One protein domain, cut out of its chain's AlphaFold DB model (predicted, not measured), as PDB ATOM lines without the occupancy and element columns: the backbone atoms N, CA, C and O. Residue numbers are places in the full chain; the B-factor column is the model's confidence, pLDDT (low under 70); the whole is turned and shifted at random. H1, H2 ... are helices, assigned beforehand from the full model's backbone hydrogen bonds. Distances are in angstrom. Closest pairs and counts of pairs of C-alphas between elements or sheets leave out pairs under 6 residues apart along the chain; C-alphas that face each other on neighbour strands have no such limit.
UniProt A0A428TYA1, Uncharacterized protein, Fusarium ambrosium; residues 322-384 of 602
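This is residues 322 to 384 of the 602 residues of an uncharacterized protein of Fusarium ambrosium (UniProt A0A428TYA1). A long helical hairpin makes the body, with H2 and H3 side by side and running opposite ways, joined by a turn at residues 355 to 359. At the other end of the hairpin, two short helices lie to either side: H1 folds back beside the first part of H2, and H4 lies past the last residues of H3, away from H1. The printed part has 63 residues with four named helices, in the order H1, H2, H3, H4, and no named strand; its class is all helix. The whole is only just loose, close to compact, with a radius of gyration of the C-alphas of 12.9 A, and its outline is flat, spanning 38 by 27 by 14 A.

The longest helix, H2, takes residues 335 to 354 and measures 28.6 A from first to last C-alpha, from C-alpha 335 at (16.709, -23.583, -35.034) to C-alpha 354 at (22.034, -50.919, -28.570). H3 follows at residues 360 to 376, 24.4 A long, and ends with C-alpha 376 at (8.319, -30.971, -34.949). H1, residues 326 to 331, is 8.7 A long and begins with C-alpha 326 at (15.266, -27.255, -21.817). H4, residues 380 to 383, is 5.7 A long.

H2 and H3 form a helical hairpin. They touch, with 13 pairs of C-alphas within 8 A, and the closest C-alphas, those of Leu 339 and Ala 374, are 6.1 A apart. Their lines stand at a shallow tilt of 7 degrees, opposite ways. H1 is close to H2 but not clearly touching it; the closest C-alphas, those of Leu 329 and Arg 338, are 5.7 A apart. These two run opposite ways at a shallow tilt of 33 degrees, only just short of steep. H3 and H4 meet only through their link. H1 is apart from H3 and from H4, and H2 is apart from H4. In H1, H2 and H3 every pair of O i and N i+4 is within hydrogen-bond range; H4, with four residues, is too short for such a pair, but its one pair of O i and N i+3 is within range.

The two C-alphas farthest apart are those of Glu 357 and Arg 381, at 39.2 A. The C-alphas of Thr 322 and Leu 384, the first and last printed residues, are 30.0 A apart. The printed part has no cut, and the links H1 to H2, H2 to H3 and H3 to H4 are tight, with 3, 5 and 3 residues. The mean pLDDT of the printed part is 93.2, and no printed residue is under 70.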
ATOM      1  N   THR A 322      23.492 -32.934 -21.265       93.81
ATOM      2  CA  THR A 322      23.144 -31.593 -20.743       93.81
ATOM      3  C   THR A 322      22.860 -30.562 -21.840       93.81
ATOM      4  O   THR A 322      22.107 -29.613 -21.640       93.81
ATOM      5  N   MET A 323      23.412 -30.760 -23.040       94.12
ATOM      6  CA  MET A 323      23.101 -29.942 -24.219       94.12
ATOM      7  C   MET A 323      21.629 -30.033 -24.661       94.12
ATOM      8  O   MET A 323      21.162 -29.155 -25.377       94.12
ATOM      9  N   GLY A 324      20.906 -31.079 -24.256       93.19
ATOM     10  CA  GLY A 324      19.480 -31.253 -24.527       93.19
ATOM     11  C   GLY A 324      18.551 -30.755 -23.434       93.19
ATOM     12  O   GLY A 324      17.341 -30.902 -23.590       93.19
ATOM     13  N   ASP A 325      19.076 -30.214 -22.332       93.44
ATOM     14  CA  ASP A 325      18.239 -29.655 -21.274       93.44
ATOM     15  C   ASP A 325      17.406 -28.493 -21.834       93.44
ATOM     16  O   ASP A 325      17.906 -27.690 -22.623       93.44
ATOM     17  N   GLU A 326      16.163 -28.337 -21.371       91.88
ATOM     18  CA  GLU A 326      15.266 -27.255 -21.817       91.88
ATOM     19  C   GLU A 326      15.933 -25.874 -21.724       91.88
ATOM     20  O   GLU A 326      15.863 -25.070 -22.649       91.88
ATOM     21  N   ALA A 327      16.674 -25.616 -20.642       90.31
ATOM     22  CA  ALA A 327      17.425 -24.373 -20.487       90.31
ATOM     23  C   ALA A 327      18.519 -24.203 -21.556       90.31
ATOM     24  O   ALA A 327      18.725 -23.094 -22.036       90.31
ATOM     25  N   ALA A 328      19.218 -25.275 -21.941       89.31
ATOM     26  CA  ALA A 328      20.248 -25.225 -22.976       89.31
ATOM     27  C   ALA A 328      19.638 -25.027 -24.372       89.31
ATOM     28  O   ALA A 328      20.163 -24.239 -25.158       89.31
ATOM     29  N   LEU A 329      18.511 -25.687 -24.654       92.50
ATOM     30  CA  LEU A 329      17.776 -25.528 -25.909       92.50
ATOM     31  C   LEU A 329      17.185 -24.121 -26.049       92.50
ATOM     32  O   LEU A 329      17.253 -23.555 -27.133       92.50
ATOM     33  N   LEU A 330      16.668 -23.526 -24.970       90.00
ATOM     34  CA  LEU A 330      16.156 -22.148 -24.973       90.00
ATOM     35  C   LEU A 330      17.248 -21.093 -25.204       90.00
ATOM     36  O   LEU A 330      16.949 -20.026 -25.728       90.00
ATOM     37  N   MET A 331      18.494 -21.373 -24.807       87.44
ATOM     38  CA  MET A 331      19.635 -20.479 -25.050       87.44
ATOM     39  C   MET A 331      20.191 -20.585 -26.475       87.44
ATOM     40  O   MET A 331      20.940 -19.709 -26.899       87.44
ATOM     41  N   GLU A 332      19.876 -21.653 -27.213       89.81
ATOM     42  CA  GLU A 332      20.256 -21.763 -28.618       89.81
ATOM     43  C   GLU A 332      19.200 -21.099 -29.500       89.81
ATOM     44  O   GLU A 332      18.128 -21.644 -29.769       89.81
ATOM     45  N   GLU A 333      19.534 -19.915 -29.996       85.75
ATOM     46  CA  GLU A 333      18.636 -19.128 -30.834       85.75
ATOM     47  C   GLU A 333      18.451 -19.756 -32.223       85.75
ATOM     48  O   GLU A 333      17.357 -19.699 -32.795       85.75
ATOM     49  N   HIS A 334      19.484 -20.416 -32.767       92.56
ATOM     50  CA  HIS A 334      19.420 -20.950 -34.120       92.56
ATOM     51  C   HIS A 334      18.626 -22.272 -34.173       92.56
ATOM     52  O   HIS A 334      19.016 -23.253 -33.533       92.56
ATOM     53  N   PRO A 335      17.544 -22.376 -34.976       93.94
ATOM     54  CA  PRO A 335      16.709 -23.583 -35.034       93.94
ATOM     55  C   PRO A 335      17.484 -24.860 -35.382       93.94
ATOM     56  O   PRO A 335      17.300 -25.886 -34.734       93.94
ATOM     57  N   VAL A 336      18.416 -24.787 -36.339       94.69
ATOM     58  CA  VAL A 336      19.246 -25.947 -36.716       94.69
ATOM     59  C   VAL A 336      20.195 -26.338 -35.581       94.69
ATOM     60  O   VAL A 336      20.379 -27.520 -35.323       94.69
ATOM     61  N   GLY A 337      20.728 -25.369 -34.828       95.19
ATOM     62  CA  GLY A 337      21.582 -25.668 -33.674       95.19
ATOM     63  C   GLY A 337      20.816 -26.372 -32.548       95.19
ATOM     64  O   GLY A 337      21.382 -27.214 -31.847       95.19
ATOM     65  N   ARG A 338      19.523 -26.058 -32.374       96.31
ATOM     66  CA  ARG A 338      18.639 -26.787 -31.448       96.31
ATOM     67  C   ARG A 338      18.399 -28.211 -31.934       96.31
ATOM     68  O   ARG A 338      18.549 -29.143 -31.148       96.31
ATOM     69  N   LEU A 339      18.099 -28.374 -33.223       97.81
ATOM     70  CA  LEU A 339      17.893 -29.683 -33.841       97.81
ATOM     71  C   LEU A 339      19.117 -30.596 -33.670       97.81
ATOM     72  O   LEU A 339      18.962 -31.721 -33.200       97.81
ATOM     73  N   GLU A 340      20.328 -30.106 -33.957       97.56
ATOM     74  CA  GLU A 340      21.566 -30.885 -33.801       97.56
ATOM     75  C   GLU A 340      21.790 -31.335 -32.346       97.56
ATOM     76  O   GLU A 340      22.204 -32.468 -32.097       97.56
ATOM     77  N   ARG A 341      21.479 -30.489 -31.352       97.94
ATOM     78  CA  ARG A 341      21.560 -30.876 -29.930       97.94
ATOM     79  C   ARG A 341      20.551 -31.962 -29.576       97.94
ATOM     80  O   ARG A 341      20.906 -32.908 -28.873       97.94
ATOM     81  N   MET A 342      19.322 -31.863 -30.086       98.44
ATOM     82  CA  MET A 342      18.316 -32.914 -29.916       98.44
ATOM     83  C   MET A 342      18.781 -34.224 -30.562       98.44
ATOM     84  O   MET A 342      18.716 -35.274 -29.923       98.44
ATOM     85  N   HIS A 343      19.321 -34.175 -31.786       98.50
ATOM     86  CA  HIS A 343      19.912 -35.338 -32.455       98.50
ATOM     87  C   HIS A 343      21.090 -35.924 -31.668       98.50
ATOM     88  O   HIS A 343      21.177 -37.141 -31.549       98.50
ATOM     89  N   CYS A 344      21.947 -35.094 -31.065       98.44
ATOM     90  CA  CYS A 344      23.061 -35.548 -30.227       98.44
ATOM     91  C   CYS A 344      22.592 -36.401 -29.038       98.44
ATOM     92  O   CYS A 344      23.183 -37.433 -28.714       98.44
ATOM     93  N   VAL A 345      21.509 -35.973 -28.385       98.56
ATOM     94  CA  VAL A 345      20.901 -36.688 -27.252       98.56
ATOM     95  C   VAL A 345      20.218 -37.968 -27.719       98.56
ATOM     96  O   VAL A 345      20.369 -39.012 -27.088       98.56
ATOM     97  N   ILE A 346      19.497 -37.906 -28.839       98.62
ATOM     98  CA  ILE A 346      18.875 -39.076 -29.468       98.62
ATOM     99  C   ILE A 346      19.941 -40.121 -29.810       98.62
ATOM    100  O   ILE A 346      19.773 -41.285 -29.454       98.62
ATOM    101  N   ALA A 347      21.057 -39.713 -30.420       98.25
ATOM    102  CA  ALA A 347      22.176 -40.592 -30.749       98.25
ATOM    103  C   ALA A 347      22.762 -41.261 -29.496       98.25
ATOM    104  O   ALA A 347      22.987 -42.469 -29.496       98.25
ATOM    105  N   SER A 348      22.929 -40.516 -28.398       98.06
ATOM    106  CA  SER A 348      23.394 -41.079 -27.123       98.06
ATOM    107  C   SER A 348      22.450 -42.149 -26.567       98.06
ATOM    108  O   SER A 348      22.900 -43.217 -26.147       98.06
ATOM    109  N   LYS A 349      21.135 -41.890 -26.597       97.44
ATOM    110  CA  LYS A 349      20.113 -42.850 -26.151       97.44
ATOM    111  C   LYS A 349      20.047 -44.073 -27.051       97.44
ATOM    112  O   LYS A 349      19.863 -45.178 -26.560       97.44
ATOM    113  N   LEU A 350      20.218 -43.882 -28.354       95.38
ATOM    114  CA  LEU A 350      20.257 -44.956 -29.335       95.38
ATOM    115  C   LEU A 350      21.465 -45.876 -29.125       95.38
ATOM    116  O   LEU A 350      21.303 -47.094 -29.145       95.38
ATOM    117  N   LEU A 351      22.643 -45.304 -28.859       93.44
ATOM    118  CA  LEU A 351      23.843 -46.060 -28.496       93.44
ATOM    119  C   LEU A 351      23.622 -46.849 -27.202       93.44
ATOM    120  O   LEU A 351      23.830 -48.056 -27.192       93.44
ATOM    121  N   GLY A 352      23.081 -46.212 -26.157       93.25
ATOM    122  CA  GLY A 352      22.718 -46.915 -24.920       93.25
ATOM    123  C   GLY A 352      21.692 -48.030 -25.151       93.25
ATOM    124  O   GLY A 352      21.833 -49.118 -24.608       93.25
ATOM    125  N   ARG A 353      20.695 -47.804 -26.020       91.94
ATOM    126  CA  ARG A 353      19.688 -48.806 -26.401       91.94
ATOM    127  C   ARG A 353      20.324 -50.030 -27.045       91.94
ATOM    128  O   ARG A 353      19.884 -51.143 -26.774       91.94
ATOM    129  N   ASN A 354      21.334 -49.832 -27.887       88.06
ATOM    130  CA  ASN A 354      22.034 -50.919 -28.570       88.06
ATOM    131  C   ASN A 354      22.808 -51.832 -27.603       88.06
ATOM    132  O   ASN A 354      23.027 -52.991 -27.937       88.06
ATOM    133  N   GLU A 355      23.166 -51.337 -26.416       85.81
ATOM    134  CA  GLU A 355      23.860 -52.099 -25.367       85.81
ATOM    135  C   GLU A 355      22.895 -52.832 -24.412       85.81
ATOM    136  O   GLU A 355      23.334 -53.591 -23.552       85.81
ATOM    137  N   MET A 356      21.575 -52.627 -24.524       84.62
ATOM    138  CA  MET A 356      20.613 -53.217 -23.589       84.62
ATOM    139  C   MET A 356      20.222 -54.655 -23.936       84.62
ATOM    140  O   MET A 356      19.826 -54.956 -25.061       84.62
ATOM    141  N   GLU A 357      20.152 -55.501 -22.908       72.19
ATOM    142  CA  GLU A 357      19.575 -56.850 -22.994       72.19
ATOM    143  C   GLU A 357      18.046 -56.864 -22.790       72.19
ATOM    144  O   GLU A 357      17.336 -57.705 -23.340       72.19
ATOM    145  N   THR A 358      17.513 -55.921 -22.002       71.81
ATOM    146  CA  THR A 358      16.090 -55.843 -21.615       71.81
ATOM    147  C   THR A 358      15.497 -54.461 -21.919       71.81
ATOM    148  O   THR A 358      16.217 -53.529 -22.255       71.81
ATOM    149  N   ASN A 359      14.166 -54.309 -21.862       77.31
ATOM    150  CA  ASN A 359      13.434 -53.048 -22.127       77.31
ATOM    151  C   ASN A 359      13.634 -52.407 -23.515       77.31
ATOM    152  O   ASN A 359      13.080 -51.341 -23.789       77.31
ATOM    153  N   TYR A 360      14.332 -53.089 -24.421       81.62
ATOM    154  CA  TYR A 360      14.647 -52.650 -25.779       81.62
ATOM    155  C   TYR A 360      13.430 -52.097 -26.547       81.62
ATOM    156  O   TYR A 360      13.510 -51.058 -27.205       81.62
ATOM    157  N   ASP A 361      12.270 -52.746 -26.403       85.38
ATOM    158  CA  ASP A 361      11.001 -52.335 -27.017       85.38
ATOM    159  C   ASP A 361      10.411 -51.044 -26.472       85.38
ATOM    160  O   ASP A 361       9.797 -50.288 -27.228       85.38
ATOM    161  N   GLN A 362      10.555 -50.792 -25.176       89.31
ATOM    162  CA  GLN A 362      10.080 -49.547 -24.595       89.31
ATOM    163  C   GLN A 362      11.009 -48.395 -24.973       89.31
ATOM    164  O   GLN A 362      10.527 -47.347 -25.397       89.31
ATOM    165  N   GLU A 363      12.321 -48.613 -24.902       91.81
ATOM    166  CA  GLU A 363      13.294 -47.581 -25.251       91.81
ATOM    167  C   GLU A 363      13.255 -47.220 -26.729       91.81
ATOM    168  O   GLU A 363      13.309 -46.041 -27.063       91.81
ATOM    169  N   THR A 364      13.033 -48.187 -27.621       91.12
ATOM    170  CA  THR A 364      12.855 -47.883 -29.047       91.12
ATOM    171  C   THR A 364      11.674 -46.933 -29.267       91.12
ATOM    172  O   THR A 364      11.820 -45.931 -29.962       91.12
ATOM    173  N   ARG A 365      10.527 -47.169 -28.609       92.25
ATOM    174  CA  ARG A 365       9.370 -46.253 -28.673       92.25
ATOM    175  C   ARG A 365       9.675 -44.881 -28.070       92.25
ATOM    176  O   ARG A 365       9.260 -43.861 -28.610       92.25
ATOM    177  N   ASN A 366      10.393 -44.846 -26.948       96.31
ATOM    178  CA  ASN A 366      10.773 -43.598 -26.286       96.31
ATOM    179  C   ASN A 366      11.712 -42.752 -27.161       96.31
ATOM    180  O   ASN A 366      11.624 -41.522 -27.148       96.31
ATOM    181  N   ILE A 367      12.623 -43.395 -27.892       97.56
ATOM    182  CA  ILE A 367      13.538 -42.733 -28.824       97.56
ATOM    183  C   ILE A 367      12.778 -42.268 -30.069       97.56
ATOM    184  O   ILE A 367      12.945 -41.115 -30.456       97.56
ATOM    185  N   ASP A 368      11.889 -43.091 -30.631       96.88
ATOM    186  CA  ASP A 368      11.062 -42.713 -31.787       96.88
ATOM    187  C   ASP A 368      10.241 -41.441 -31.506       96.88
ATOM    188  O   ASP A 368      10.298 -40.464 -32.253       96.88
ATOM    189  N   LEU A 369       9.588 -41.367 -30.340       97.88
ATOM    190  CA  LEU A 369       8.875 -40.159 -29.907       97.88
ATOM    191  C   LEU A 369       9.787 -38.925 -29.807       97.88
ATOM    192  O   LEU A 369       9.342 -37.803 -30.050       97.88
ATOM    193  N   GLN A 370      11.057 -39.096 -29.437       98.12
ATOM    194  CA  GLN A 370      12.013 -37.988 -29.393       98.12
ATOM    195  C   GLN A 370      12.461 -37.557 -30.787       98.12
ATOM    196  O   GLN A 370      12.585 -36.357 -31.020       98.12
ATOM    197  N   ILE A 371      12.641 -38.499 -31.716       98.50
ATOM    198  CA  ILE A 371      12.892 -38.192 -33.128       98.50
ATOM    199  C   ILE A 371      11.716 -37.387 -33.693       98.50
ATOM    200  O   ILE A 371      11.929 -36.320 -34.266       98.50
ATOM    201  N   GLN A 372      10.475 -37.809 -33.440       98.06
ATOM    202  CA  GLN A 372       9.281 -37.075 -33.873       98.06
ATOM    203  C   GLN A 372       9.217 -35.656 -33.282       98.06
ATOM    204  O   GLN A 372       8.928 -34.698 -33.999       98.06
ATOM    205  N   ARG A 373       9.542 -35.483 -31.993       97.62
ATOM    206  CA  ARG A 373       9.627 -34.148 -31.365       97.62
ATOM    207  C   ARG A 373      10.723 -33.284 -31.985       97.62
ATOM    208  O   ARG A 373      10.506 -32.096 -32.203       97.62
ATOM    209  N   ALA A 374      11.881 -33.867 -32.297       97.88
ATOM    210  CA  ALA A 374      12.943 -33.169 -33.013       97.88
ATOM    211  C   ALA A 374      12.459 -32.717 -34.398       97.88
ATOM    212  O   ALA A 374      12.672 -31.563 -34.764       97.88
ATOM    213  N   ALA A 375      11.715 -33.562 -35.120       97.75
ATOM    214  CA  ALA A 375      11.122 -33.192 -36.403       97.75
ATOM    215  C   ALA A 375      10.145 -32.007 -36.289       97.75
ATOM    216  O   ALA A 375      10.198 -31.072 -37.090       97.75
ATOM    217  N   GLN A 376       9.304 -32.018 -35.251       97.31
ATOM    218  CA  GLN A 376       8.319 -30.971 -34.949       97.31
ATOM    219  C   GLN A 376       8.943 -29.642 -34.499       97.31
ATOM    220  O   GLN A 376       8.277 -28.610 -34.564       97.31
ATOM    221  N   SER A 377      10.210 -29.638 -34.067       95.88
ATOM    222  CA  SER A 377      10.930 -28.399 -33.734       95.88
ATOM    223  C   SER A 377      11.218 -27.527 -34.964       95.88
ATOM    224  O   SER A 377      11.492 -26.332 -34.823       95.88
ATOM    225  N   MET A 378      11.112 -28.106 -36.165       97.50
ATOM    226  CA  MET A 378      11.343 -27.428 -37.433       97.50
ATOM    227  C   MET A 378      10.028 -27.184 -38.188       97.50
ATOM    228  O   MET A 378       9.134 -28.033 -38.172       97.50
ATOM    229  N   PRO A 379       9.895 -26.055 -38.911       96.69
ATOM    230  CA  PRO A 379       8.723 -25.807 -39.746       96.69
ATOM    231  C   PRO A 379       8.542 -26.903 -40.810       96.69
ATOM    232  O   PRO A 379       9.532 -27.310 -41.415       96.69
ATOM    233  N   PRO A 380       7.308 -27.317 -41.160       95.44
ATOM    234  CA  PRO A 380       7.088 -28.373 -42.155       95.44
ATOM    235  C   PRO A 380       7.785 -28.127 -43.503       95.44
ATOM    236  O   PRO A 380       8.369 -29.037 -44.081       95.44
ATOM    237  N   ARG A 381       7.808 -26.874 -43.982       95.25
ATOM    238  CA  ARG A 381       8.494 -26.504 -45.236       95.25
ATOM    239  C   ARG A 381      10.007 -26.710 -45.189       95.25
ATOM    240  O   ARG A 381      10.617 -26.855 -46.243       95.25
ATOM    241  N   TRP A 382      10.606 -26.714 -43.999       96.12
ATOM    242  CA  TRP A 382      12.038 -26.945 -43.835       96.12
ATOM    243  C   TRP A 382      12.434 -28.367 -44.248       96.12
ATOM    244  O   TRP A 382      13.558 -28.546 -44.702       96.12
ATOM    245  N   TRP A 383      11.518 -29.339 -44.159       96.19
ATOM    246  CA  TRP A 383      11.740 -30.750 -44.503       96.19
ATOM    247  C   TRP A 383      11.704 -31.060 -46.004       96.19
ATOM    248  O   TRP A 383      12.118 -32.148 -46.408       96.19
ATOM    249  N   LEU A 384      11.270 -30.109 -46.840       94.19
ATOM    250  CA  LEU A 384      11.403 -30.232 -48.294       94.19
ATOM    251  C   LEU A 384      12.881 -30.401 -48.652       94.19
ATOM    252  O   LEU A 384      13.718 -29.655 -48.135       94.19
TER     253      LEU A 384